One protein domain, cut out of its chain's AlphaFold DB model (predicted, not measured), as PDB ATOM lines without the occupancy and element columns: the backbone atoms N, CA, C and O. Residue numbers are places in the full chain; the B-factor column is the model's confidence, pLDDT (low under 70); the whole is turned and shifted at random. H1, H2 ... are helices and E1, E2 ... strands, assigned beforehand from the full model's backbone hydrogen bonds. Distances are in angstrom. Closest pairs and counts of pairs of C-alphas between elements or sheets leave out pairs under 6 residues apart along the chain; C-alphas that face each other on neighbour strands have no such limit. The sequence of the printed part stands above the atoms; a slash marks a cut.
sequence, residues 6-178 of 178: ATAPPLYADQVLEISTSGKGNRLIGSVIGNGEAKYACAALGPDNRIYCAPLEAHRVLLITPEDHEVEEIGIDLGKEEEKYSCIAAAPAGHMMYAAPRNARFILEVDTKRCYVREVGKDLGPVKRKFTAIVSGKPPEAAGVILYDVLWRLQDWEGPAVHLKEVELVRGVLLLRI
ATOM      1  N   ALA A   6       8.329  -0.824  95.248       87.50
ATOM      2  CA  ALA A   6       9.314  -1.898  95.272       87.50
ATOM      3  C   ALA A   6      10.629  -1.331  95.813       87.50
ATOM      4  O   ALA A   6      10.902  -0.144  95.655       87.50
ATOM      5  N   THR A   7      11.444  -2.171  96.443       92.38
ATOM      6  CA  THR A   7      12.681  -1.723  97.089       92.38
ATOM      7  C   THR A   7      13.851  -2.582  96.642       92.38
ATOM      8  O   THR A   7      13.743  -3.809  96.635       92.38
ATOM      9  N   ALA A   8      14.964  -1.948  96.279       94.25
ATOM     10  CA  ALA A   8      16.215  -2.619  95.960       94.25
ATOM     11  C   ALA A   8      17.258  -2.301  97.044       94.25
ATOM     12  O   ALA A   8      17.643  -1.135  97.200       94.25
ATOM     13  N   PRO A   9      17.703  -3.309  97.817       94.81
ATOM     14  CA  PRO A   9      18.718  -3.102  98.835       94.81
ATOM     15  C   PRO A   9      20.087  -2.805  98.197       94.81
ATOM     16  O   PRO A   9      20.379  -3.289  97.098       94.81
ATOM     17  N   PRO A  10      20.946  -2.021  98.867       95.06
ATOM     18  CA  PRO A  10      22.254  -1.676  98.336       95.06
ATOM     19  C   PRO A  10      23.205  -2.874  98.396       95.06
ATOM     20  O   PRO A  10      23.589  -3.317  99.477       95.06
ATOM     21  N   LEU A  11      23.646  -3.354  97.231       94.75
ATOM     22  CA  LEU A  11      24.774  -4.285  97.145       94.75
ATOM     23  C   LEU A  11      26.103  -3.513  97.177       94.75
ATOM     24  O   LEU A  11      26.886  -3.669  98.105       94.75
ATOM     25  N   TYR A  12      26.303  -2.625  96.200       93.50
ATOM     26  CA  TYR A  12      27.450  -1.704  96.110       93.50
ATOM     27  C   TYR A  12      27.035  -0.227  96.168       93.50
ATOM     28  O   TYR A  12      27.885   0.654  96.135       93.50
ATOM     29  N   ALA A  13      25.731   0.053  96.215       93.19
ATOM     30  CA  ALA A  13      25.221   1.412  96.340       93.19
ATOM     31  C   ALA A  13      25.343   1.917  97.785       93.19
ATOM     32  O   ALA A  13      25.441   1.131  98.727       93.19
ATOM     33  N   ASP A  14      25.273   3.230  97.965       92.31
ATOM     34  CA  ASP A  14      25.336   3.860  99.287       92.31
ATOM     35  C   ASP A  14      24.001   3.804 100.032       92.31
ATOM     36  O   ASP A  14      23.969   3.832 101.259       92.31
ATOM     37  N   GLN A  15      22.893   3.721  99.294       94.62
ATOM     38  CA  GLN A  15      21.538   3.836  99.825       94.62
ATOM     39  C   GLN A  15      20.588   2.843  99.158       94.62
ATOM     40  O   GLN A  15      20.856   2.300  98.083       94.62
ATOM     41  N   VAL A  16      19.447   2.634  99.808       95.69
ATOM     42  CA  VAL A  16      18.340   1.837  99.285       95.69
ATOM     43  C   VAL A  16      17.644   2.602  98.161       95.69
ATOM     44  O   VAL A  16      17.339   3.785  98.311       95.69
ATOM     45  N   LEU A  17      17.347   1.918  97.055       95.00
ATOM     46  CA  LEU A  17      16.518   2.460  95.979       95.00
ATOM     47  C   LEU A  17      15.053   2.072  96.206       95.00
ATOM     48  O   LEU A  17      14.697   0.896  96.137       95.00
ATOM     49  N   GLU A  18      14.203   3.071  96.417       93.75
ATOM     50  CA  GLU A  18      12.748   2.940  96.419       93.75
ATOM     51  C   GLU A  18      12.194   3.246  95.018       93.75
ATOM     52  O   GLU A  18      12.474   4.289  94.419       93.75
ATOM     53  N   ILE A  19      11.385   2.331  94.492       91.62
ATOM     54  CA  ILE A  19      10.800   2.377  93.153       91.62
ATOM     55  C   ILE A  19       9.288   2.529  93.289       91.62
ATOM     56  O   ILE A  19       8.610   1.625  93.778       91.62
ATOM     57  N   SER A  20       8.731   3.642  92.812       85.81
ATOM     58  CA  SER A  20       7.277   3.824  92.775       85.81
ATOM     59  C   SER A  20       6.668   3.042  91.613       85.81
ATOM     60  O   SER A  20       6.875   3.386  90.450       85.81
ATOM     61  N   THR A  21       5.770   2.104  91.909       84.00
ATOM     62  CA  THR A  21       4.991   1.392  90.878       84.00
ATOM     63  C   THR A  21       3.803   2.209  90.356       84.00
ATOM     64  O   THR A  21       3.215   1.873  89.335       84.00
ATOM     65  N   SER A  22       3.484   3.326  91.017       81.94
ATOM     66  CA  SER A  22       2.392   4.247  90.654       81.94
ATOM     67  C   SER A  22       2.794   5.391  89.708       81.94
ATOM     68  O   SER A  22       1.985   6.273  89.434       81.94
ATOM     69  N   GLY A  23       4.048   5.421  89.235       73.88
ATOM     70  CA  GLY A  23       4.560   6.487  88.359       73.88
ATOM     71  C   GLY A  23       5.000   7.782  89.060       73.88
ATOM     72  O   GLY A  23       5.417   8.717  88.387       73.88
ATOM     73  N   LYS A  24       4.980   7.847  90.399       75.31
ATOM     74  CA  LYS A  24       5.418   9.015  91.194       75.31
ATOM     75  C   LYS A  24       6.944   9.246  91.240       75.31
ATOM     76  O   LYS A  24       7.393  10.135  91.956       75.31
ATOM     77  N   GLY A  25       7.727   8.488  90.469       82.81
ATOM     78  CA  GLY A  25       9.191   8.570  90.429       82.81
ATOM     79  C   GLY A  25       9.894   7.695  91.475       82.81
ATOM     80  O   GLY A  25       9.284   7.237  92.439       82.81
ATOM     81  N   ASN A  26      11.183   7.442  91.255       91.12
ATOM     82  CA  ASN A  26      12.036   6.624  92.127       91.12
ATOM     83  C   ASN A  26      12.923   7.533  92.984       91.12
ATOM     84  O   ASN A  26      13.244   8.644  92.555       91.12
ATOM     85  N   ARG A  27      13.356   7.071  94.161       93.12
ATOM     86  CA  ARG A  27      14.230   7.848  95.054       93.12
ATOM     87  C   ARG A  27      15.196   6.969  95.845       93.12
ATOM     88  O   ARG A  27      14.971   5.772  95.990       93.12
ATOM     89  N   LEU A  28      16.239   7.587  96.393       94.69
ATOM     90  CA  LEU A  28      17.093   6.970  97.409       94.69
ATOM     91  C   LEU A  28      16.536   7.282  98.804       94.69
ATOM     92  O   LEU A  28      16.114   8.415  99.046       94.69
ATOM     93  N   ILE A  29      16.516   6.288  99.693       95.00
ATOM     94  CA  ILE A  29      16.009   6.410 101.071       95.00
ATOM     95  C   ILE A  29      17.052   5.956 102.100       95.00
ATOM     96  O   ILE A  29      17.984   5.214 101.770       95.00
ATOM     97  N   GLY A  30      16.879   6.393 103.351       92.25
ATOM     98  CA  GLY A  30      17.810   6.123 104.450       92.25
ATOM     99  C   GLY A  30      19.083   6.972 104.422       92.25
ATOM    100  O   GLY A  30      19.312   7.759 103.506       92.25
ATOM    101  N   SER A  31      19.935   6.817 105.436       90.88
ATOM    102  CA  SER A  31      21.293   7.373 105.430       90.88
ATOM    103  C   SER A  31      22.225   6.565 104.521       90.88
ATOM    104  O   SER A  31      21.875   5.478 104.074       90.88
ATOM    105  N   VAL A  32      23.439   7.065 104.277       89.19
ATOM    106  CA  VAL A  32      24.497   6.274 103.630       89.19
ATOM    107  C   VAL A  32      24.848   5.074 104.516       89.19
ATOM    108  O   VAL A  32      25.285   5.239 105.655       89.19
ATOM    109  N   ILE A  33      24.641   3.867 103.995       84.69
ATOM    110  CA  ILE A  33      24.849   2.592 104.687       84.69
ATOM    111  C   ILE A  33      26.267   2.118 104.376       84.69
ATOM    112  O   ILE A  33      26.463   1.295 103.482       84.69
ATOM    113  N   GLY A  34      27.241   2.678 105.101       70.25
ATOM    114  CA  GLY A  34      28.639   2.235 105.166       70.25
ATOM    115  C   GLY A  34      29.440   2.215 103.849       70.25
ATOM    116  O   GLY A  34      28.931   1.950 102.761       70.25
ATOM    117  N   ASN A  35      30.757   2.407 103.961       63.91
ATOM    118  CA  ASN A  35      31.688   2.146 102.860       63.91
ATOM    119  C   ASN A  35      32.072   0.662 102.894       63.91
ATOM    120  O   ASN A  35      32.856   0.241 103.742       63.91
ATOM    121  N   GLY A  36      31.486  -0.133 102.003       65.00
ATOM    122  CA  GLY A  36      31.733  -1.569 101.901       65.00
ATOM    123  C   GLY A  36      31.158  -2.137 100.610       65.00
ATOM    124  O   GLY A  36      30.145  -1.645 100.105       65.00
ATOM    125  N   GLU A  37      31.831  -3.151 100.080       79.88
ATOM    126  CA  GLU A  37      31.407  -3.907  98.905       79.88
ATOM    127  C   GLU A  37      30.374  -4.981  99.307       79.88
ATOM    128  O   GLU A  37      30.308  -5.393 100.462       79.88
ATOM    129  N   ALA A  38      29.501  -5.373  98.372       91.19
ATOM    130  CA  ALA A  38      28.580  -6.509  98.502       91.19
ATOM    131  C   ALA A  38      27.731  -6.611  99.806       91.19
ATOM    132  O   ALA A  38      27.531  -7.695 100.354       91.19
ATOM    133  N   LYS A  39      27.142  -5.503 100.279       95.31
ATOM    134  CA  LYS A  39      26.418  -5.421 101.570       95.31
ATOM    135  C   LYS A  39      25.195  -6.338 101.664       95.31
ATOM    136  O   LYS A  39      25.146  -7.216 102.530       95.31
ATOM    137  N   TYR A  40      24.220  -6.150 100.774       97.06
ATOM    138  CA  TYR A  40      22.947  -6.873 100.790       97.06
ATOM    139  C   TYR A  40      22.579  -7.363  99.388       97.06
ATOM    140  O   TYR A  40      22.411  -6.569  98.467       97.06
ATOM    141  N   ALA A  41      22.415  -8.679  99.233       95.81
ATOM    142  CA  ALA A  41      22.026  -9.309  97.964       95.81
ATOM    143  C   ALA A  41      20.586  -9.838  97.949       95.81
ATOM    144  O   ALA A  41      20.115 -10.329  96.926       95.81
ATOM    145  N   CYS A  42      19.886  -9.770  99.081       96.88
ATOM    146  CA  CYS A  42      18.536 -10.296  99.208       96.88
ATOM    147  C   CYS A  42      17.698  -9.455 100.166       96.88
ATOM    148  O   CYS A  42      18.224  -8.800 101.065       96.88
ATOM    149  N   ALA A  43      16.386  -9.507  99.970       97.31
ATOM    150  CA  ALA A  43      15.404  -8.911 100.854       97.31
ATOM    151  C   ALA A  43      14.112  -9.730 100.815       97.31
ATOM    152  O   ALA A  43      13.811 -10.364  99.803       97.31
ATOM    153  N   ALA A  44      13.338  -9.684 101.894       96.50
ATOM    154  CA  ALA A  44      11.986 -10.222 101.925       96.50
ATOM    155  C   ALA A  44      11.054  -9.303 102.713       96.50
ATOM    156  O   ALA A  44      11.477  -8.602 103.633       96.50
ATOM    157  N   LEU A  45       9.773  -9.333 102.347       95.38
ATOM    158  CA  LEU A  45       8.719  -8.663 103.094       95.38
ATOM    159  C   LEU A  45       8.409  -9.474 104.360       95.38
ATOM    160  O   LEU A  45       8.118 -10.671 104.285       95.38
ATOM    161  N   GLY A  46       8.491  -8.820 105.513       94.94
ATOM    162  CA  GLY A  46       8.058  -9.363 106.789       94.94
ATOM    163  C   GLY A  46       6.533  -9.319 106.947       94.94
ATOM    164  O   GLY A  46       5.841  -8.581 106.242       94.94
ATOM    165  N   PRO A  47       5.976 -10.083 107.902       93.44
ATOM    166  CA  PRO A  47       4.538 -10.100 108.194       93.44
ATOM    167  C   PRO A  47       4.011  -8.786 108.803       93.44
ATOM    168  O   PRO A  47       2.809  -8.633 108.998       93.44
ATOM    169  N   ASP A  48       4.899  -7.846 109.116       94.56
ATOM    170  CA  ASP A  48       4.634  -6.503 109.634       94.56
ATOM    171  C   ASP A  48       4.715  -5.412 108.546       94.56
ATOM    172  O   ASP A  48       4.778  -4.233 108.873       94.56
ATOM    173  N   ASN A  49       4.723  -5.797 107.262       93.12
ATOM    174  CA  ASN A  49       4.859  -4.915 106.092       93.12
ATOM    175  C   ASN A  49       6.184  -4.140 105.999       93.12
ATOM    176  O   ASN A  49       6.307  -3.234 105.172       93.12
ATOM    177  N   ARG A  50       7.197  -4.515 106.786       95.44
ATOM    178  CA  ARG A  50       8.558  -3.981 106.664       95.44
ATOM    179  C   ARG A  50       9.438  -4.936 105.870       95.44
ATOM    180  O   ARG A  50       9.137  -6.122 105.745       95.44
ATOM    181  N   ILE A  51      10.511  -4.424 105.285       97.25
ATOM    182  CA  ILE A  51      11.408  -5.203 104.428       97.25
ATOM    183  C   ILE A  51      12.693  -5.489 105.198       97.25
ATOM    184  O   ILE A  51      13.286  -4.588 105.782       97.25
ATOM    185  N   TYR A  52      13.126  -6.747 105.173       98.00
ATOM    186  CA  TYR A  52      14.301  -7.222 105.895       98.00
ATOM    187  C   TYR A  52      15.329  -7.767 104.910       98.00
ATOM    188  O   TYR A  52      15.000  -8.621 104.081       98.00
ATOM    189  N   CYS A  53      16.573  -7.306 105.007       98.19
ATOM    190  CA  CYS A  53      17.678  -7.743 104.157       98.19
ATOM    191  C   CYS A  53      18.707  -8.495 104.995       98.19
ATOM    192  O   CYS A  53      19.321  -7.923 105.900       98.19
ATOM    193  N   ALA A  54      18.915  -9.777 104.689       98.00
ATOM    194  CA  ALA A  54      19.973 -10.529 105.347       98.00
ATOM    195  C   ALA A  54      21.348 -10.036 104.861       98.00
ATOM    196  O   ALA A  54      21.519  -9.793 103.660       98.00
ATOM    197  N   PRO A  55      22.322  -9.880 105.770       97.12
ATOM    198  CA  PRO A  55      23.636  -9.370 105.417       97.12
ATOM    199  C   PRO A  55      24.408 -10.398 104.595       97.12
ATOM    200  O   PRO A  55      24.640 -11.522 105.049       97.12
ATOM    201  N   LEU A  56      24.847  -9.985 103.406       96.88
ATOM    202  CA  LEU A  56      25.798 -10.757 102.618       96.88
ATOM    203  C   LEU A  56      27.204 -10.511 103.180       96.88
ATOM    204  O   LEU A  56      27.791 -11.422 103.760       96.88
ATOM    205  N   GLU A  57      27.688  -9.272 103.111       95.75
ATOM    206  CA  GLU A  57      28.961  -8.851 103.725       95.75
ATOM    207  C   GLU A  57      28.787  -7.776 104.803       95.75
ATOM    208  O   GLU A  57      29.683  -7.574 105.622       95.75
ATOM    209  N   ALA A  58      27.604  -7.162 104.899       95.56
ATOM    210  CA  ALA A  58      27.284  -6.240 105.985       95.56
ATOM    211  C   ALA A  58      27.357  -6.915 107.370       95.56
ATOM    212  O   ALA A  58      27.326  -8.142 107.500       95.56
ATOM    213  N   HIS A  59      27.443  -6.108 108.424       95.56
ATOM    214  CA  HIS A  59      27.537  -6.603 109.800       95.56
ATOM    215  C   HIS A  59      26.169  -6.930 110.410       95.56
ATOM    216  O   HIS A  59      26.084  -7.745 111.325       95.56
ATOM    217  N   ARG A  60      25.095  -6.292 109.932       96.62
ATOM    218  CA  ARG A  60      23.761  -6.357 110.541       96.62
ATOM    219  C   ARG A  60      22.668  -6.513 109.494       96.62
ATOM    220  O   ARG A  60      22.878  -6.231 108.315       96.62
ATOM    221  N   VAL A  61      21.494  -6.962 109.933       98.00
ATOM    222  CA  VAL A  61      20.291  -7.024 109.090       98.00
ATOM    223  C   VAL A  61      19.830  -5.603 108.783       98.00
ATOM    224  O   VAL A  61      19.742  -4.783 109.696       98.00
ATOM    225  N   LEU A  62      19.509  -5.326 107.519       97.69
ATOM    226  CA  LEU A  62      18.877  -4.064 107.137       97.69
ATOM    227  C   LEU A  62      17.364  -4.182 107.316       97.69
ATOM    228  O   LEU A  62      16.755  -5.115 106.791       97.69
ATOM    229  N   LEU A  63      16.773  -3.237 108.029       97.62
ATOM    230  CA  LEU A  63      15.340  -3.031 108.149       97.62
ATOM    231  C   LEU A  63      14.962  -1.799 107.333       97.62
ATOM    232  O   LEU A  63      15.584  -0.751 107.469       97.62
ATOM    233  N   ILE A  64      13.942  -1.924 106.496       96.62
ATOM    234  CA  ILE A  64      13.403  -0.821 105.706       96.62
ATOM    235  C   ILE A  64      11.916  -0.705 106.023       96.62
ATOM    236  O   ILE A  64      11.173  -1.684 105.885       96.62
ATOM    237  N   THR A  65      11.488   0.492 106.413       94.56
ATOM    238  CA  THR A  65      10.090   0.839 106.691       94.56
ATOM    239  C   THR A  65       9.574   1.716 105.546       94.56
ATOM    240  O   THR A  65       9.860   2.914 105.522       94.56
ATOM    241  N   PRO A  66       8.831   1.154 104.570       89.56
ATOM    242  CA  PRO A  66       8.440   1.901 103.372       89.56
ATOM    243  C   PRO A  66       7.484   3.067 103.644       89.56
ATOM    244  O   PRO A  66       7.454   4.013 102.864       89.56
ATOM    245  N   GLU A  67       6.691   2.992 104.717       89.06
ATOM    246  CA  GLU A  67       5.716   4.030 105.085       89.06
ATOM    247  C   GLU A  67       6.402   5.352 105.454       89.06
ATOM    248  O   GLU A  67       5.942   6.413 105.031       89.06
ATOM    249  N   ASP A  68       7.538   5.267 106.150       89.62
ATOM    250  CA  ASP A  68       8.287   6.418 106.666       89.62
ATOM    251  C   ASP A  68       9.586   6.688 105.883       89.62
ATOM    252  O   ASP A  68      10.314   7.636 106.172       89.62
ATOM    253  N   HIS A  69       9.880   5.870 104.865       91.62
ATOM    254  CA  HIS A  69      11.140   5.890 104.110       91.62
ATOM    255  C   HIS A  69      12.389   5.717 104.999       91.62
ATOM    256  O   HIS A  69      13.481   6.191 104.669       91.62
ATOM    257  N   GLU A  70      12.230   5.027 106.128       94.00
ATOM    258  CA  GLU A  70      13.296   4.797 107.098       94.00
ATOM    259  C   GLU A  70      14.088   3.534 106.769       94.00
ATOM    260  O   GLU A  70      13.552   2.539 106.269       94.00
ATOM    261  N   VAL A  71      15.387   3.588 107.060       96.88
ATOM    262  CA  VAL A  71      16.308   2.468 106.891       96.88
ATOM    263  C   VAL A  71      17.215   2.376 108.108       96.88
ATOM    264  O   VAL A  71      17.865   3.357 108.470       96.88
ATOM    265  N   GLU A  72      17.279   1.195 108.714       96.06
ATOM    266  CA  GLU A  72      17.982   0.946 109.971       96.06
ATOM    267  C   GLU A  72      18.779  -0.363 109.918       96.06
ATOM    268  O   GLU A  72      18.360  -1.343 109.304       96.06
ATOM    269  N   GLU A  73      19.917  -0.417 110.611       95.94
ATOM    270  CA  GLU A  73      20.654  -1.662 110.851       95.94
ATOM    271  C   GLU A  73      20.277  -2.246 112.219       95.94
ATOM    272  O   GLU A  73      20.606  -1.678 113.264       95.94
ATOM    273  N   ILE A  74      19.626  -3.411 112.229       97.19
ATOM    274  CA  ILE A  74      19.099  -4.037 113.449       97.19
ATOM    275  C   ILE A  74      19.870  -5.297 113.853       97.19
ATOM    276  O   ILE A  74      20.450  -6.007 113.027       97.19
ATOM    277  N   GLY A  75      19.806  -5.615 115.148       95.81
ATOM    278  CA  GLY A  75      20.307  -6.874 115.688       95.81
ATOM    279  C   GLY A  75      21.783  -6.883 116.088       95.81
ATOM    280  O   GLY A  75      22.415  -5.842 116.271       95.81
ATOM    281  N   ILE A  76      22.301  -8.098 116.284       94.50
ATOM    282  CA  ILE A  76      23.694  -8.350 116.674       94.50
ATOM    283  C   ILE A  76      24.667  -8.075 115.521       94.50
ATOM    284  O   ILE A  76      24.295  -8.156 114.354       94.50
ATOM    285  N   ASP A  77      25.924  -7.788 115.860       96.12
ATOM    286  CA  ASP A  77      27.020  -7.758 114.888       96.12
ATOM    287  C   ASP A  77      27.397  -9.196 114.492       96.12
ATOM    288  O   ASP A  77      27.848  -9.978 115.328       96.12
ATOM    289  N   LEU A  78      27.186  -9.538 113.221       95.62
ATOM    290  CA  LEU A  78      27.458 -10.850 112.624       95.62
ATOM    291  C   LEU A  78      28.884 -10.958 112.058       95.62
ATOM    292  O   LEU A  78      29.239 -11.952 111.424       95.62
ATOM    293  N   GLY A  79      29.714  -9.938 112.267       93.69
ATOM    294  CA  GLY A  79      31.124  -9.930 111.913       93.69
ATOM    295  C   GLY A  79      31.417  -9.768 110.419       93.69
ATOM    296  O   GLY A  79      30.540  -9.580 109.572       93.69
ATOM    297  N   LYS A  80      32.713  -9.859 110.101       92.50
ATOM    298  CA  LYS A  80      33.306  -9.559 108.783       92.50
ATOM    299  C   LYS A  80      33.359 -10.748 107.823       92.50
ATOM    300  O   LYS A  80      34.078 -10.698 106.833       92.50
ATOM    301  N   GLU A  81      32.682 -11.848 108.141       92.12
ATOM    302  CA  GLU A  81      32.644 -12.986 107.225       92.12
ATOM    303  C   GLU A  81      31.981 -12.576 105.899       92.12
ATOM    304  O   GLU A  81      30.979 -11.854 105.890       92.12
ATOM    305  N   GLU A  82      32.564 -13.027 104.790       93.88
ATOM    306  CA  GLU A  82      32.088 -12.755 103.434       93.88
ATOM    307  C   GLU A  82      30.953 -13.705 103.041       93.88
ATOM    308  O   GLU A  82      30.960 -14.892 103.381       93.88
ATOM    309  N   GLU A  83      30.008 -13.201 102.252       95.19
ATOM    310  CA  GLU A  83      28.855 -13.934 101.727       95.19
ATOM    311  C   GLU A  83      28.108 -14.798 102.772       95.19
ATOM    312  O   GLU A  83      27.772 -15.961 102.506       95.19
ATOM    313  N   LYS A  84      27.838 -14.239 103.961       96.81
ATOM    314  CA  LYS A  84      27.178 -14.920 105.091       96.81
ATOM    315  C   LYS A  84      25.815 -15.479 104.702       96.81
ATOM    316  O   LYS A  84      25.592 -16.685 104.828       96.81
ATOM    317  N   TYR A  85      24.940 -14.618 104.185       97.69
ATOM    318  CA  TYR A  85      23.567 -14.947 103.811       97.69
ATOM    319  C   TYR A  85      23.220 -14.325 102.453       97.69
ATOM    320  O   TYR A  85      23.428 -13.135 102.232       97.69
ATOM    321  N   SER A  86      22.671 -15.121 101.535       96.31
ATOM    322  CA  SER A  86      22.263 -14.667 100.191       96.31
ATOM    323  C   SER A  86      20.759 -14.737  99.949       96.31
ATOM    324  O   SER A  86      20.298 -14.483  98.840       96.31
ATOM    325  N   CYS A  87      19.991 -15.147 100.954       96.81
ATOM    326  CA  CYS A  87      18.547 -15.292 100.867       96.81
ATOM    327  C   CYS A  87      17.918 -15.144 102.255       96.81
ATOM    328  O   CYS A  87      18.530 -15.495 103.262       96.81
ATOM    329  N   ILE A  88      16.682 -14.655 102.298       97.69
ATOM    330  CA  ILE A  88      15.868 -14.550 103.508       97.69
ATOM    331  C   ILE A  88      14.408 -14.806 103.135       97.69
ATOM    332  O   ILE A  88      13.974 -14.423 102.051       97.69
ATOM    333  N   ALA A  89      13.654 -15.462 104.014       96.44
ATOM    334  CA  ALA A  89      12.228 -15.702 103.827       96.44
ATOM    335  C   ALA A  89      11.463 -15.558 105.143       96.44
ATOM    336  O   ALA A  89      11.973 -15.879 106.219       96.44
ATOM    337  N   ALA A  90      10.212 -15.111 105.049       94.56
ATOM    338  CA  ALA A  90       9.290 -15.151 106.172       94.56
ATOM    339  C   ALA A  90       8.933 -16.600 106.531       94.56
ATOM    340  O   ALA A  90       8.813 -17.470 105.665       94.56
ATOM    341  N   ALA A  91       8.733 -16.870 107.816       90.50
ATOM    342  CA  ALA A  91       8.143 -18.127 108.251       90.50
ATOM    343  C   ALA A  91       6.715 -18.268 107.685       90.50
ATOM    344  O   ALA A  91       6.037 -17.257 107.491       90.50
ATOM    345  N   PRO A  92       6.205 -19.499 107.483       84.62
ATOM    346  CA  PRO A  92       4.836 -19.707 106.995       84.62
ATOM    347  C   PRO A  92       3.754 -19.100 107.899       84.62
ATOM    348  O   PRO A  92       2.658 -18.799 107.435       84.62
ATOM    349  N   ALA A  93       4.048 -18.945 109.192       82.25
ATOM    350  CA  ALA A  93       3.169 -18.317 110.166       82.25
ATOM    351  C   ALA A  93       3.980 -17.607 111.260       82.25
ATOM    352  O   ALA A  93       5.087 -18.026 111.608       82.25
ATOM    353  N   GLY A  94       3.390 -16.567 111.850       88.75
ATOM    354  CA  GLY A  94       3.970 -15.818 112.963       88.75
ATOM    355  C   GLY A  94       4.728 -14.565 112.525       88.75
ATOM    356  O   GLY A  94       4.384 -13.936 111.535       88.75
ATOM    357  N   HIS A  95       5.728 -14.187 113.320       94.75
ATOM    358  CA  HIS A  95       6.499 -12.939 113.212       94.75
ATOM    359  C   HIS A  95       8.000 -13.214 113.045       94.75
ATOM    360  O   HIS A  95       8.837 -12.437 113.487       94.75
ATOM    361  N   MET A  96       8.340 -14.373 112.481       95.31
ATOM    362  CA  MET A  96       9.725 -14.806 112.317       95.31
ATOM    363  C   MET A  96      10.113 -14.801 110.846       95.31
ATOM    364  O   MET A  96       9.303 -15.132 109.978       95.31
ATOM    365  N   MET A  97      11.372 -14.490 110.581       97.19
ATOM    366  CA  MET A  97      12.019 -14.657 109.287       97.19
ATOM    367  C   MET A  97      13.340 -15.393 109.475       97.19
ATOM    368  O   MET A  97      13.935 -15.350 110.554       97.19
ATOM    369  N   TYR A  98      13.792 -16.067 108.423       97.25
ATOM    370  CA  TYR A  98      15.000 -16.877 108.463       97.25
ATOM    371  C   TYR A  98      15.865 -16.665 107.227       97.25
ATOM    372  O   TYR A  98      15.340 -16.533 106.120       97.25
ATOM    373  N   ALA A  99      17.183 -16.689 107.415       97.50
ATOM    374  CA  ALA A  99      18.161 -16.708 106.333       97.50
ATOM    375  C   ALA A  99      18.978 -18.002 106.381       97.50
ATOM    376  O   ALA A  99      19.498 -18.383 107.436       97.50
ATOM    377  N   ALA A 100      19.098 -18.679 105.235       95.69
ATOM    378  CA  ALA A 100      19.920 -19.879 105.136       95.69
ATOM    379  C   ALA A 100      21.408 -19.495 105.118       95.69
ATOM    380  O   ALA A 100      21.794 -18.628 104.328       95.69
ATOM    381  N   PRO A 101      22.254 -20.136 105.941       95.88
ATOM    382  CA  PRO A 101      23.675 -19.830 105.980       95.88
ATOM    383  C   PRO A 101      24.353 -20.244 104.680       95.88
ATOM    384  O   PRO A 101      24.428 -21.427 104.351       95.88
ATOM    385  N   ARG A 102      24.910 -19.281 103.956       95.31
ATOM    386  CA  ARG A 102      25.684 -19.561 102.751       95.31
ATOM    387  C   ARG A 102      27.128 -19.890 103.114       95.31
ATOM    388  O   ARG A 102      27.561 -21.024 102.895       95.31
ATOM    389  N   ASN A 103      27.839 -18.936 103.712       96.31
ATOM    390  CA  ASN A 103      29.153 -19.165 104.323       96.31
ATOM    391  C   ASN A 103      29.073 -19.256 105.852       96.31
ATOM    392  O   ASN A 103      29.766 -20.100 106.422       96.31
ATOM    393  N   ALA A 104      28.129 -18.530 106.469       96.44
ATOM    394  CA  ALA A 104      27.902 -18.531 107.914       96.44
ATOM    395  C   ALA A 104      27.738 -19.947 108.497       96.44
ATOM    396  O   ALA A 104      27.414 -20.914 107.796       96.44
ATOM    397  N   ARG A 105      27.966 -20.091 109.805       95.81
ATOM    398  CA  ARG A 105      27.899 -21.395 110.494       95.81
ATOM    399  C   ARG A 105      26.501 -21.750 110.992       95.81
ATOM    400  O   ARG A 105      26.222 -22.930 111.194       95.81
ATOM    401  N   PHE A 106      25.635 -20.755 111.162       96.12
ATOM    402  CA  PHE A 106      24.327 -20.894 111.796       96.12
ATOM    403  C   PHE A 106      23.225 -20.218 110.983       96.12
ATOM    404  O   PHE A 106      23.468 -19.321 110.174       96.12
ATOM    405  N   ILE A 107      21.986 -20.637 111.223       97.00
ATOM    406  CA  ILE A 107      20.803 -20.036 110.605       97.00
ATOM    407  C   ILE A 107      20.561 -18.678 111.252       97.00
ATOM    408  O   ILE A 107      20.597 -18.572 112.477       97.00
ATOM    409  N   LEU A 108      20.276 -17.655 110.448       98.19
ATOM    410  CA  LEU A 108      19.860 -16.364 110.987       98.19
ATOM    411  C   LEU A 108      18.361 -16.401 111.270       98.19
ATOM    412  O   LEU A 108      17.584 -16.681 110.359       98.19
ATOM    413  N   GLU A 109      17.955 -16.102 112.499       97.81
ATOM    414  CA  GLU A 109      16.560 -15.883 112.889       97.81
ATOM    415  C   GLU A 109      16.343 -14.389 113.159       97.81
ATOM    416  O   GLU A 109      17.114 -13.760 113.888       97.81
ATOM    417  N   VAL A 110      15.272 -13.839 112.586       98.44
ATOM    418  CA  VAL A 110      14.839 -12.452 112.771       98.44
ATOM    419  C   VAL A 110      13.414 -12.445 113.321       98.44
ATOM    420  O   VAL A 110      12.495 -12.948 112.677       98.44
ATOM    421  N   ASP A 111      13.231 -11.863 114.502       97.31
ATOM    422  CA  ASP A 111      11.930 -11.599 115.118       97.31
ATOM    423  C   ASP A 111      11.460 -10.200 114.704       97.31
ATOM    424  O   ASP A 111      11.991  -9.186 115.171       97.31
ATOM    425  N   THR A 112      10.451 -10.142 113.835       96.75
ATOM    426  CA  THR A 112       9.924  -8.887 113.280       96.75
ATOM    427  C   THR A 112       9.110  -8.091 114.291       96.75
ATOM    428  O   THR A 112       8.968  -6.880 114.160       96.75
ATOM    429  N   LYS A 113       8.600  -8.731 115.349       95.44
ATOM    430  CA  LYS A 113       7.841  -8.046 116.402       95.44
ATOM    431  C   LYS A 113       8.764  -7.336 117.389       95.44
ATOM    432  O   LYS A 113       8.403  -6.289 117.919       95.44
ATOM    433  N   ARG A 114       9.925  -7.924 117.675       94.25
ATOM    434  CA  ARG A 114      10.907  -7.406 118.643       94.25
ATOM    435  C   ARG A 114      12.079  -6.675 117.993       94.25
ATOM    436  O   ARG A 114      12.910  -6.151 118.727       94.25
ATOM    437  N   CYS A 115      12.167  -6.680 116.661       93.19
ATOM    438  CA  CYS A 115      13.343  -6.236 115.904       93.19
ATOM    439  C   CYS A 115      14.637  -6.878 116.437       93.19
ATOM    440  O   CYS A 115      15.658  -6.218 116.628       93.19
ATOM    441  N   TYR A 116      14.571  -8.179 116.733       95.31
ATOM    442  CA  TYR A 116      15.651  -8.926 117.370       95.31
ATOM    443  C   TYR A 116      16.231  -9.955 116.401       95.31
ATOM    444  O   TYR A 116      15.487 -10.639 115.702       95.31
ATOM    445  N   VAL A 117      17.557 -10.086 116.378       98.25
ATOM    446  CA  VAL A 117      18.281 -10.979 115.463       98.25
ATOM    447  C   VAL A 117      19.213 -11.873 116.263       98.25
ATOM    448  O   VAL A 117      19.906 -11.396 117.162       98.25
ATOM    449  N   ARG A 118      19.255 -13.162 115.924       97.38
ATOM    450  CA  ARG A 118      20.219 -14.110 116.491       97.38
ATOM    451  C   ARG A 118      20.561 -15.229 115.518       97.38
ATOM    452  O   ARG A 118      19.783 -15.559 114.629       97.38
ATOM    453  N   GLU A 119      21.697 -15.856 115.763       96.88
ATOM    454  CA  GLU A 119      22.066 -17.128 115.154       96.88
ATOM    455  C   GLU A 119      21.430 -18.298 115.925       96.88
ATOM    456  O   GLU A 119      21.398 -18.302 117.160       96.88
ATOM    457  N   VAL A 120      20.885 -19.283 115.207       94.62
ATOM    458  CA  VAL A 120      20.208 -20.460 115.773       94.62
ATOM    459  C   VAL A 120      20.587 -21.750 115.041       94.62
ATOM    460  O   VAL A 120      21.068 -21.738 113.907       94.62
ATOM    461  N   GLY A 121      20.295 -22.885 115.682       91.44
ATOM    462  CA  GLY A 121      20.531 -24.220 115.133       91.44
ATOM    463  C   GLY A 121      21.874 -24.819 115.549       91.44
ATOM    464  O   GLY A 121      22.621 -24.237 116.335       91.44
ATOM    465  N   LYS A 122      22.153 -26.025 115.044       92.31
ATOM    466  CA  LYS A 122      23.469 -26.661 115.190       92.31
ATOM    467  C   LYS A 122      24.496 -25.935 114.319       92.31
ATOM    468  O   LYS A 122      24.140 -25.299 113.333       92.31
ATOM    469  N   ASP A 123      25.768 -26.091 114.653       94.94
ATOM    470  CA  ASP A 123      26.863 -25.627 113.806       94.94
ATOM    471  C   ASP A 123      26.900 -26.441 112.499       94.94
ATOM    472  O   ASP A 123      27.088 -27.659 112.521       94.94
ATOM    473  N   LEU A 124      26.705 -25.771 111.360       91.06
ATOM    474  CA  LEU A 124      26.669 -26.382 110.024       91.06
ATOM    475  C   LEU A 124      28.051 -26.443 109.347       91.06
ATOM    476  O   LEU A 124      28.167 -26.810 108.175       91.06
ATOM    477  N   GLY A 125      29.112 -26.104 110.081       93.38
ATOM    478  CA  GLY A 125      30.498 -26.230 109.650       93.38
ATOM    479  C   GLY A 125      30.974 -25.126 108.695       93.38
ATOM    480  O   GLY A 125      30.199 -24.271 108.265       93.38
ATOM    481  N   PRO A 126      32.270 -25.136 108.328       94.69
ATOM    482  CA  PRO A 126      32.921 -24.069 107.561       94.69
ATOM    483  C   PRO A 126      32.804 -24.226 106.035       94.69
ATOM    484  O   PRO A 126      33.504 -23.539 105.293       94.69
ATOM    485  N   VAL A 127      31.980 -25.157 105.538       92.81
ATOM    486  CA  VAL A 127      31.792 -25.314 104.087       92.81
ATOM    487  C   VAL A 127      31.265 -23.988 103.530       92.81
ATOM    488  O   VAL A 127      30.383 -23.370 104.124       92.81
ATOM    489  N   LYS A 128      31.840 -23.519 102.424       93.06
ATOM    490  CA  LYS A 128      31.405 -22.288 101.756       93.06
ATOM    491  C   LYS A 128      30.274 -22.598 100.783       93.06
ATOM    492  O   LYS A 128      30.237 -23.684 100.211       93.06
ATOM    493  N   ARG A 129      29.391 -21.626 100.559       91.56
ATOM    494  CA  ARG A 129      28.275 -21.702  99.600       91.56
ATOM    495  C   ARG A 129      27.351 -22.911  99.817       91.56
ATOM    496  O   ARG A 129      26.850 -23.475  98.853       91.56
ATOM    497  N   LYS A 130      27.134 -23.301 101.082       91.62
ATOM    498  CA  LYS A 130      26.376 -24.508 101.480       91.62
ATOM    499  C   LYS A 130      24.928 -24.480 100.998       91.62
ATOM    500  O   LYS A 130      24.406 -25.483 100.522       91.62
ATOM    501  N   PHE A 131      24.295 -23.326 101.158       91.62
ATOM    502  CA  PHE A 131      22.903 -23.082 100.823       91.62
ATOM    503  C   PHE A 131      22.827 -21.773 100.038       91.62
ATOM    504  O   PHE A 131      23.494 -20.798 100.383       91.62
ATOM    505  N   THR A 132      22.040 -21.758  98.965       88.56
ATOM    506  CA  THR A 132      21.892 -20.573  98.096       88.56
ATOM    507  C   THR A 132      20.545 -19.876  98.277       88.56
ATOM    508  O   THR A 132      20.428 -18.667  98.074       88.56
ATOM    509  N   ALA A 133      19.531 -20.639  98.682       91.50
ATOM    510  CA  ALA A 133      18.153 -20.195  98.773       91.50
ATOM    511  C   ALA A 133      17.474 -20.770 100.018       91.50
ATOM    512  O   ALA A 133      17.823 -21.845 100.512       91.50
ATOM    513  N   ILE A 134      16.461 -20.046 100.474       93.06
ATOM    514  CA  ILE A 134      15.530 -20.462 101.508       93.06
ATOM    515  C   ILE A 134      14.124 -20.167 101.011       93.06
ATOM    516  O   ILE A 134      13.890 -19.144 100.364       93.06
ATOM    517  N   VAL A 135      13.195 -21.074 101.286       89.00
ATOM    518  CA  VAL A 135      11.801 -20.922 100.881       89.00
ATOM    519  C   VAL A 135      10.887 -21.404 101.995       89.00
ATOM    520  O   VAL A 135      11.135 -22.426 102.642       89.00
ATOM    521  N   SER A 136       9.816 -20.656 102.228       84.25
ATOM    522  CA  SER A 136       8.761 -21.059 103.148       84.25
ATOM    523  C   SER A 136       8.064 -22.294 102.576       84.25
ATOM    524  O   SER A 136       7.541 -22.262 101.462       84.25
ATOM    525  N   GLY A 137       8.058 -23.394 103.327       76.12
ATOM    526  CA  GLY A 137       7.280 -24.581 102.985       76.12
ATOM    527  C   GLY A 137       5.940 -24.562 103.708       76.12
ATOM    528  O   GLY A 137       5.841 -24.053 104.822       76.12
ATOM    529  N   LYS A 138       4.899 -25.166 103.128       65.31
ATOM    530  CA  LYS A 138       3.796 -25.629 103.975       65.31
ATOM    531  C   LYS A 138       4.329 -26.807 104.794       65.31
ATOM    532  O   LYS A 138       4.900 -27.718 104.186       65.31
ATOM    533  N   PRO A 139       4.177 -26.829 106.132       55.94
ATOM    534  CA  PRO A 139       4.382 -28.073 106.853       55.94
ATOM    535  C   PRO A 139       3.450 -29.111 106.215       55.94
ATOM    536  O   PRO A 139       2.319 -28.754 105.878       55.94
ATOM    537  N   PRO A 140       3.900 -30.355 105.985       55.12
ATOM    538  CA  PRO A 140       3.007 -31.379 105.479       55.12
ATOM    539  C   PRO A 140       1.863 -31.507 106.482       55.12
ATOM    540  O   PRO A 140       2.073 -31.927 107.622       55.12
ATOM    541  N   GLU A 141       0.671 -31.071 106.086       52.06
ATOM    542  CA  GLU A 141      -0.539 -31.277 106.865       52.06
ATOM    543  C   GLU A 141      -0.623 -32.790 107.129       52.06
ATOM    544  O   GLU A 141      -0.728 -33.586 106.203       52.06
ATOM    545  N   ALA A 142      -0.442 -33.207 108.384       49.69
ATOM    546  CA  ALA A 142      -0.554 -34.601 108.813       49.69
ATOM    547  C   ALA A 142       0.328 -35.656 108.086       49.69
ATOM    548  O   ALA A 142      -0.127 -36.767 107.817       49.69
ATOM    549  N   ALA A 143       1.641 -35.437 107.927       43.34
ATOM    550  CA  ALA A 143       2.564 -36.571 107.694       43.34
ATOM    551  C   ALA A 143       2.700 -37.526 108.911       43.34
ATOM    552  O   ALA A 143       3.450 -38.496 108.854       43.34
ATOM    553  N   GLY A 144       1.946 -37.298 109.993       40.56
ATOM    554  CA  GLY A 144       1.755 -38.265 111.079       40.56
ATOM    555  C   GLY A 144       0.922 -39.495 110.688       40.56
ATOM    556  O   GLY A 144       0.936 -40.472 111.424       40.56
ATOM    557  N   VAL A 145       0.237 -39.483 109.535       41.09
ATOM    558  CA  VAL A 145      -0.485 -40.666 109.021       41.09
ATOM    559  C   VAL A 145       0.317 -41.397 107.934       41.09
ATOM    560  O   VAL A 145       0.215 -42.610 107.812       41.09
ATOM    561  N   ILE A 146       1.190 -40.702 107.194       41.28
ATOM    562  CA  ILE A 146       1.902 -41.296 106.046       41.28
ATOM    563  C   ILE A 146       3.280 -41.869 106.425       41.28
ATOM    564  O   ILE A 146       3.746 -42.800 105.770       41.28
ATOM    565  N   LEU A 147       3.933 -41.403 107.501       40.34
ATOM    566  CA  LEU A 147       5.235 -41.974 107.885       40.34
ATOM    567  C   LEU A 147       5.137 -43.426 108.375       40.34
ATOM    568  O   LEU A 147       6.036 -44.205 108.077       40.34
ATOM    569  N   TYR A 148       4.044 -43.825 109.036       38.34
ATOM    570  CA  TYR A 148       3.836 -45.237 109.383       38.34
ATOM    571  C   TYR A 148       3.510 -46.108 108.157       38.34
ATOM    572  O   TYR A 148       3.925 -47.260 108.126       38.34
ATOM    573  N   ASP A 149       2.858 -45.567 107.123       43.03
ATOM    574  CA  ASP A 149       2.482 -46.334 105.923       43.03
ATOM    575  C   ASP A 149       3.623 -46.471 104.895       43.03
ATOM    576  O   ASP A 149       3.723 -47.481 104.195       43.03
ATOM    577  N   VAL A 150       4.519 -45.481 104.799       38.38
ATOM    578  CA  VAL A 150       5.649 -45.512 103.848       38.38
ATOM    579  C   VAL A 150       6.858 -46.263 104.415       38.38
ATOM    580  O   VAL A 150       7.571 -46.917 103.653       38.38
ATOM    581  N   LEU A 151       7.062 -46.268 105.741       40.69
ATOM    582  CA  LEU A 151       8.149 -47.034 106.371       40.69
ATOM    583  C   LEU A 151       7.981 -48.558 106.230       40.69
ATOM    584  O   LEU A 151       8.985 -49.257 106.148       40.69
ATOM    585  N   TRP A 152       6.751 -49.076 106.114       39.47
ATOM    586  CA  TRP A 152       6.520 -50.502 105.833       39.47
ATOM    587  C   TRP A 152       6.682 -50.882 104.358       39.47
ATOM    588  O   TRP A 152       6.962 -52.037 104.058       39.47
ATOM    589  N   ARG A 153       6.544 -49.939 103.418       40.38
ATOM    590  CA  ARG A 153       6.657 -50.222 101.972       40.38
ATOM    591  C   ARG A 153       8.066 -50.061 101.399       40.38
ATOM    592  O   ARG A 153       8.283 -50.406 100.243       40.38
ATOM    593  N   LEU A 154       9.016 -49.557 102.184       39.72
ATOM    594  CA  LEU A 154      10.421 -49.406 101.782       39.72
ATOM    595  C   LEU A 154      11.324 -50.569 102.217       39.72
ATOM    596  O   LEU A 154      12.520 -50.525 101.943       39.72
ATOM    597  N   GLN A 155      10.781 -51.614 102.846       42.16
ATOM    598  CA  GLN A 155      11.564 -52.821 103.130       42.16
ATOM    599  C   GLN A 155      11.887 -53.653 101.871       42.16
ATOM    600  O   GLN A 155      12.783 -54.483 101.948       42.16
ATOM    601  N   ASP A 156      11.272 -53.362 100.711       44.16
ATOM    602  CA  ASP A 156      11.381 -54.196  99.499       44.16
ATOM    603  C   ASP A 156      11.808 -53.448  98.206       44.16
ATOM    604  O   ASP A 156      11.560 -53.934  97.102       44.16
ATOM    605  N   TRP A 157      12.424 -52.257  98.274       45.31
ATOM    606  CA  TRP A 157      12.775 -51.487  97.060       45.31
ATOM    607  C   TRP A 157      14.275 -51.503  96.697       45.31
ATOM    608  O   TRP A 157      15.091 -50.899  97.390       45.31
ATOM    609  N   GLU A 158      14.621 -52.087  95.538       45.69
ATOM    610  CA  GLU A 158      15.974 -52.122  94.939       45.69
ATOM    611  C   GLU A 158      16.075 -51.293  93.628       45.69
ATOM    612  O   GLU A 158      16.337 -51.823  92.549       45.69
ATOM    613  N   GLY A 159      15.846 -49.974  93.679       50.81
ATOM    614  CA  GLY A 159      15.986 -49.069  92.517       50.81
ATOM    615  C   GLY A 159      17.069 -47.988  92.690       50.81
ATOM    616  O   GLY A 159      17.398 -47.636  93.825       50.81
ATOM    617  N   PRO A 160      17.626 -47.413  91.600       42.31
ATOM    618  CA  PRO A 160      18.737 -46.464  91.684       42.31
ATOM    619  C   PRO A 160      18.312 -45.131  92.320       42.31
ATOM    620  O   PRO A 160      17.380 -44.464  91.872       42.31
ATOM    621  N   ALA A 161      19.026 -44.745  93.380       46.81
ATOM    622  CA  ALA A 161      18.735 -43.585  94.215       46.81
ATOM    623  C   ALA A 161      19.028 -42.251  93.506       46.81
ATOM    624  O   ALA A 161      20.184 -41.904  93.247       46.81
ATOM    625  N   VAL A 162      17.989 -41.446  93.280       44.59
ATOM    626  CA  VAL A 162      18.142 -40.036  92.898       44.59
ATOM    627  C   VAL A 162      18.651 -39.267  94.124       44.59
ATOM    628  O   VAL A 162      17.992 -39.223  95.161       44.59
ATOM    629  N   HIS A 163      19.863 -38.716  94.039       40.72
ATOM    630  CA  HIS A 163      20.564 -38.071  95.154       40.72
ATOM    631  C   HIS A 163      19.982 -36.683  95.485       40.72
ATOM    632  O   HIS A 163      20.519 -35.663  95.065       40.72
ATOM    633  N   LEU A 164      18.921 -36.631  96.290       36.44
ATOM    634  CA  LEU A 164      18.594 -35.445  97.087       36.44
ATOM    635  C   LEU A 164      19.277 -35.601  98.449       36.44
ATOM    636  O   LEU A 164      18.796 -36.320  99.325       36.44
ATOM    637  N   LYS A 165      20.455 -34.986  98.605       42.56
ATOM    638  CA  LYS A 165      21.218 -35.038  99.858       42.56
ATOM    639  C   LYS A 165      20.637 -34.048 100.867       42.56
ATOM    640  O   LYS A 165      21.087 -32.916 100.948       42.56
ATOM    641  N   GLU A 166      19.693 -34.556 101.656       45.97
ATOM    642  CA  GLU A 166      19.289 -34.044 102.973       45.97
ATOM    643  C   GLU A 166      18.514 -32.710 102.965       45.97
ATOM    644  O   GLU A 166      19.021 -31.650 102.610       45.97
ATOM    645  N   VAL A 167      17.247 -32.774 103.389       48.28
ATOM    646  CA  VAL A 167      16.362 -31.619 103.585       48.28
ATOM    647  C   VAL A 167      16.268 -31.352 105.085       48.28
ATOM    648  O   VAL A 167      15.790 -32.207 105.830       48.28
ATOM    649  N   GLU A 168      16.711 -30.178 105.537       58.78
ATOM    650  CA  GLU A 168      16.599 -29.768 106.943       58.78
ATOM    651  C   GLU A 168      15.405 -28.816 107.118       58.78
ATOM    652  O   GLU A 168      15.280 -27.814 106.407       58.78
ATOM    653  N   LEU A 169      14.505 -29.151 108.054       51.59
ATOM    654  CA  LEU A 169      13.334 -28.344 108.401       51.59
ATOM    655  C   LEU A 169      13.601 -27.590 109.706       51.59
ATOM    656  O   LEU A 169      13.698 -28.200 110.771       51.59
ATOM    657  N   VAL A 170      13.628 -26.259 109.646       60.12
ATOM    658  CA  VAL A 170      13.740 -25.412 110.843       60.12
ATOM    659  C   VAL A 170      12.480 -24.579 110.987       60.12
ATOM    660  O   VAL A 170      12.205 -23.699 110.178       60.12
ATOM    661  N   ARG A 171      11.678 -24.898 112.013       63.50
ATOM    662  CA  ARG A 171      10.444 -24.169 112.376       63.50
ATOM    663  C   ARG A 171       9.500 -23.903 111.183       63.50
ATOM    664  O   ARG A 171       8.878 -22.849 111.102       63.50
ATOM    665  N   GLY A 172       9.378 -24.873 110.271       58.94
ATOM    666  CA  GLY A 172       8.496 -24.793 109.097       58.94
ATOM    667  C   GLY A 172       9.146 -24.235 107.824       58.94
ATOM    668  O   GLY A 172       8.462 -24.091 106.815       58.94
ATOM    669  N   VAL A 173      10.446 -23.938 107.839       63.38
ATOM    670  CA  VAL A 173      11.191 -23.456 106.669       63.38
ATOM    671  C   VAL A 173      12.140 -24.539 106.161       63.38
ATOM    672  O   VAL A 173      12.820 -25.188 106.956       63.38
ATOM    673  N   LEU A 174      12.148 -24.747 104.841       67.56
ATOM    674  CA  LEU A 174      12.947 -25.775 104.173       67.56
ATOM    675  C   LEU A 174      14.275 -25.182 103.691       67.56
ATOM    676  O   LEU A 174      14.290 -24.181 102.970       67.56
ATOM    677  N   LEU A 175      15.380 -25.827 104.065       64.25
ATOM    678  CA  LEU A 175      16.724 -25.513 103.576       64.25
ATOM    679  C   LEU A 175      17.109 -26.496 102.464       64.25
ATOM    680  O   LEU A 175      17.091 -27.709 102.674       64.25
ATOM    681  N   LEU A 176      17.455 -25.975 101.283       52.66
ATOM    682  CA  LEU A 176      17.851 -26.780 100.124       52.66
ATOM    683  C   LEU A 176      19.369 -26.743  99.937       52.66
ATOM    684  O   LEU A 176      19.932 -25.696  99.603       52.66
ATOM    685  N   ARG A 177      20.019 -27.891 100.143       53.00
ATOM    686  CA  ARG A 177      21.443 -28.096  99.866       53.00
ATOM    687  C   ARG A 177      21.639 -28.460  98.391       53.00
ATOM    688  O   ARG A 177      20.870 -29.256  97.856       53.00
ATOM    689  N   ILE A 178      22.661 -27.886  97.760       50.62
ATOM    690  CA  ILE A 178      23.142 -28.257  96.416       50.62
ATOM    691  C   ILE A 178      24.412 -29.097  96.514       50.62
ATOM    692  O   ILE A 178      25.197 -28.877  97.467       50.62
TER     693      ILE A 178
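Overview. This is residues 6 to 178 of the 178 residues of the protein "Hypothetical protein" of Symbiodinium pilosum (UniProt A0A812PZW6). With little regular structure, the domain is a row of four small three-stranded sheets; residues 141 to 163, including H1, stick out beyond the last. The 173 printed residues, mostly strand by class, have under half in named elements: E1 to E10, H1, E11, E12. The antiparallel sheets run E1-E2-E3, E4-E5-E6, E7-E8-E9 and E10-E12-E11. It is only just loose, close to compact: radius of gyration of the C-alphas 18.9 A, spans 62 by 35 by 29 A.

Arrangement. E1, residues 6 to 8, E2, 16 to 20, and E3, 27 to 29, form a meander, each strand the antiparallel neighbour of the one before; in hairpin E1 and E2, N 6 and O 19 are within hydrogen-bond range, 2.9 A. E4, 51 to 53, E5, 61 to 65, and E6, 70 to 74, form another; the closest C-alphas of E3 and E6 are Ile 29 and Glu 70, 6.8 A. E7, 96 to 99, E8, 107 to 111, and E9, 116 to 120, form a third; Ile 74 and Tyr 116 are the closest C-alphas of E6 and E9, 7.2 A. E10, 131 to 136, H1, 143 to 153, and E11, 167 to 170, form a split strand-helix-strand unit, two strands running the same way with E12, 173 to 177, between them; its crossover is right-handed. In H1, 3 of 7 O i to N i+4 and 2 of 8 O i to N i+3 pairs are within range.

Along the chain. E1 begins at C-alpha 6 (9.314, -1.898, 95.272); E12 ends at C-alpha 177 (21.443, -28.096, 99.866). E10 measures 14.5 A, H1 15.4 A.

Size, cuts and confidence. The printed part has no cut. Links E3 to E4, E6 to E7 and H1 to E11 are long. Residues 35 to 36 and 138 to 178 have pLDDT under 70.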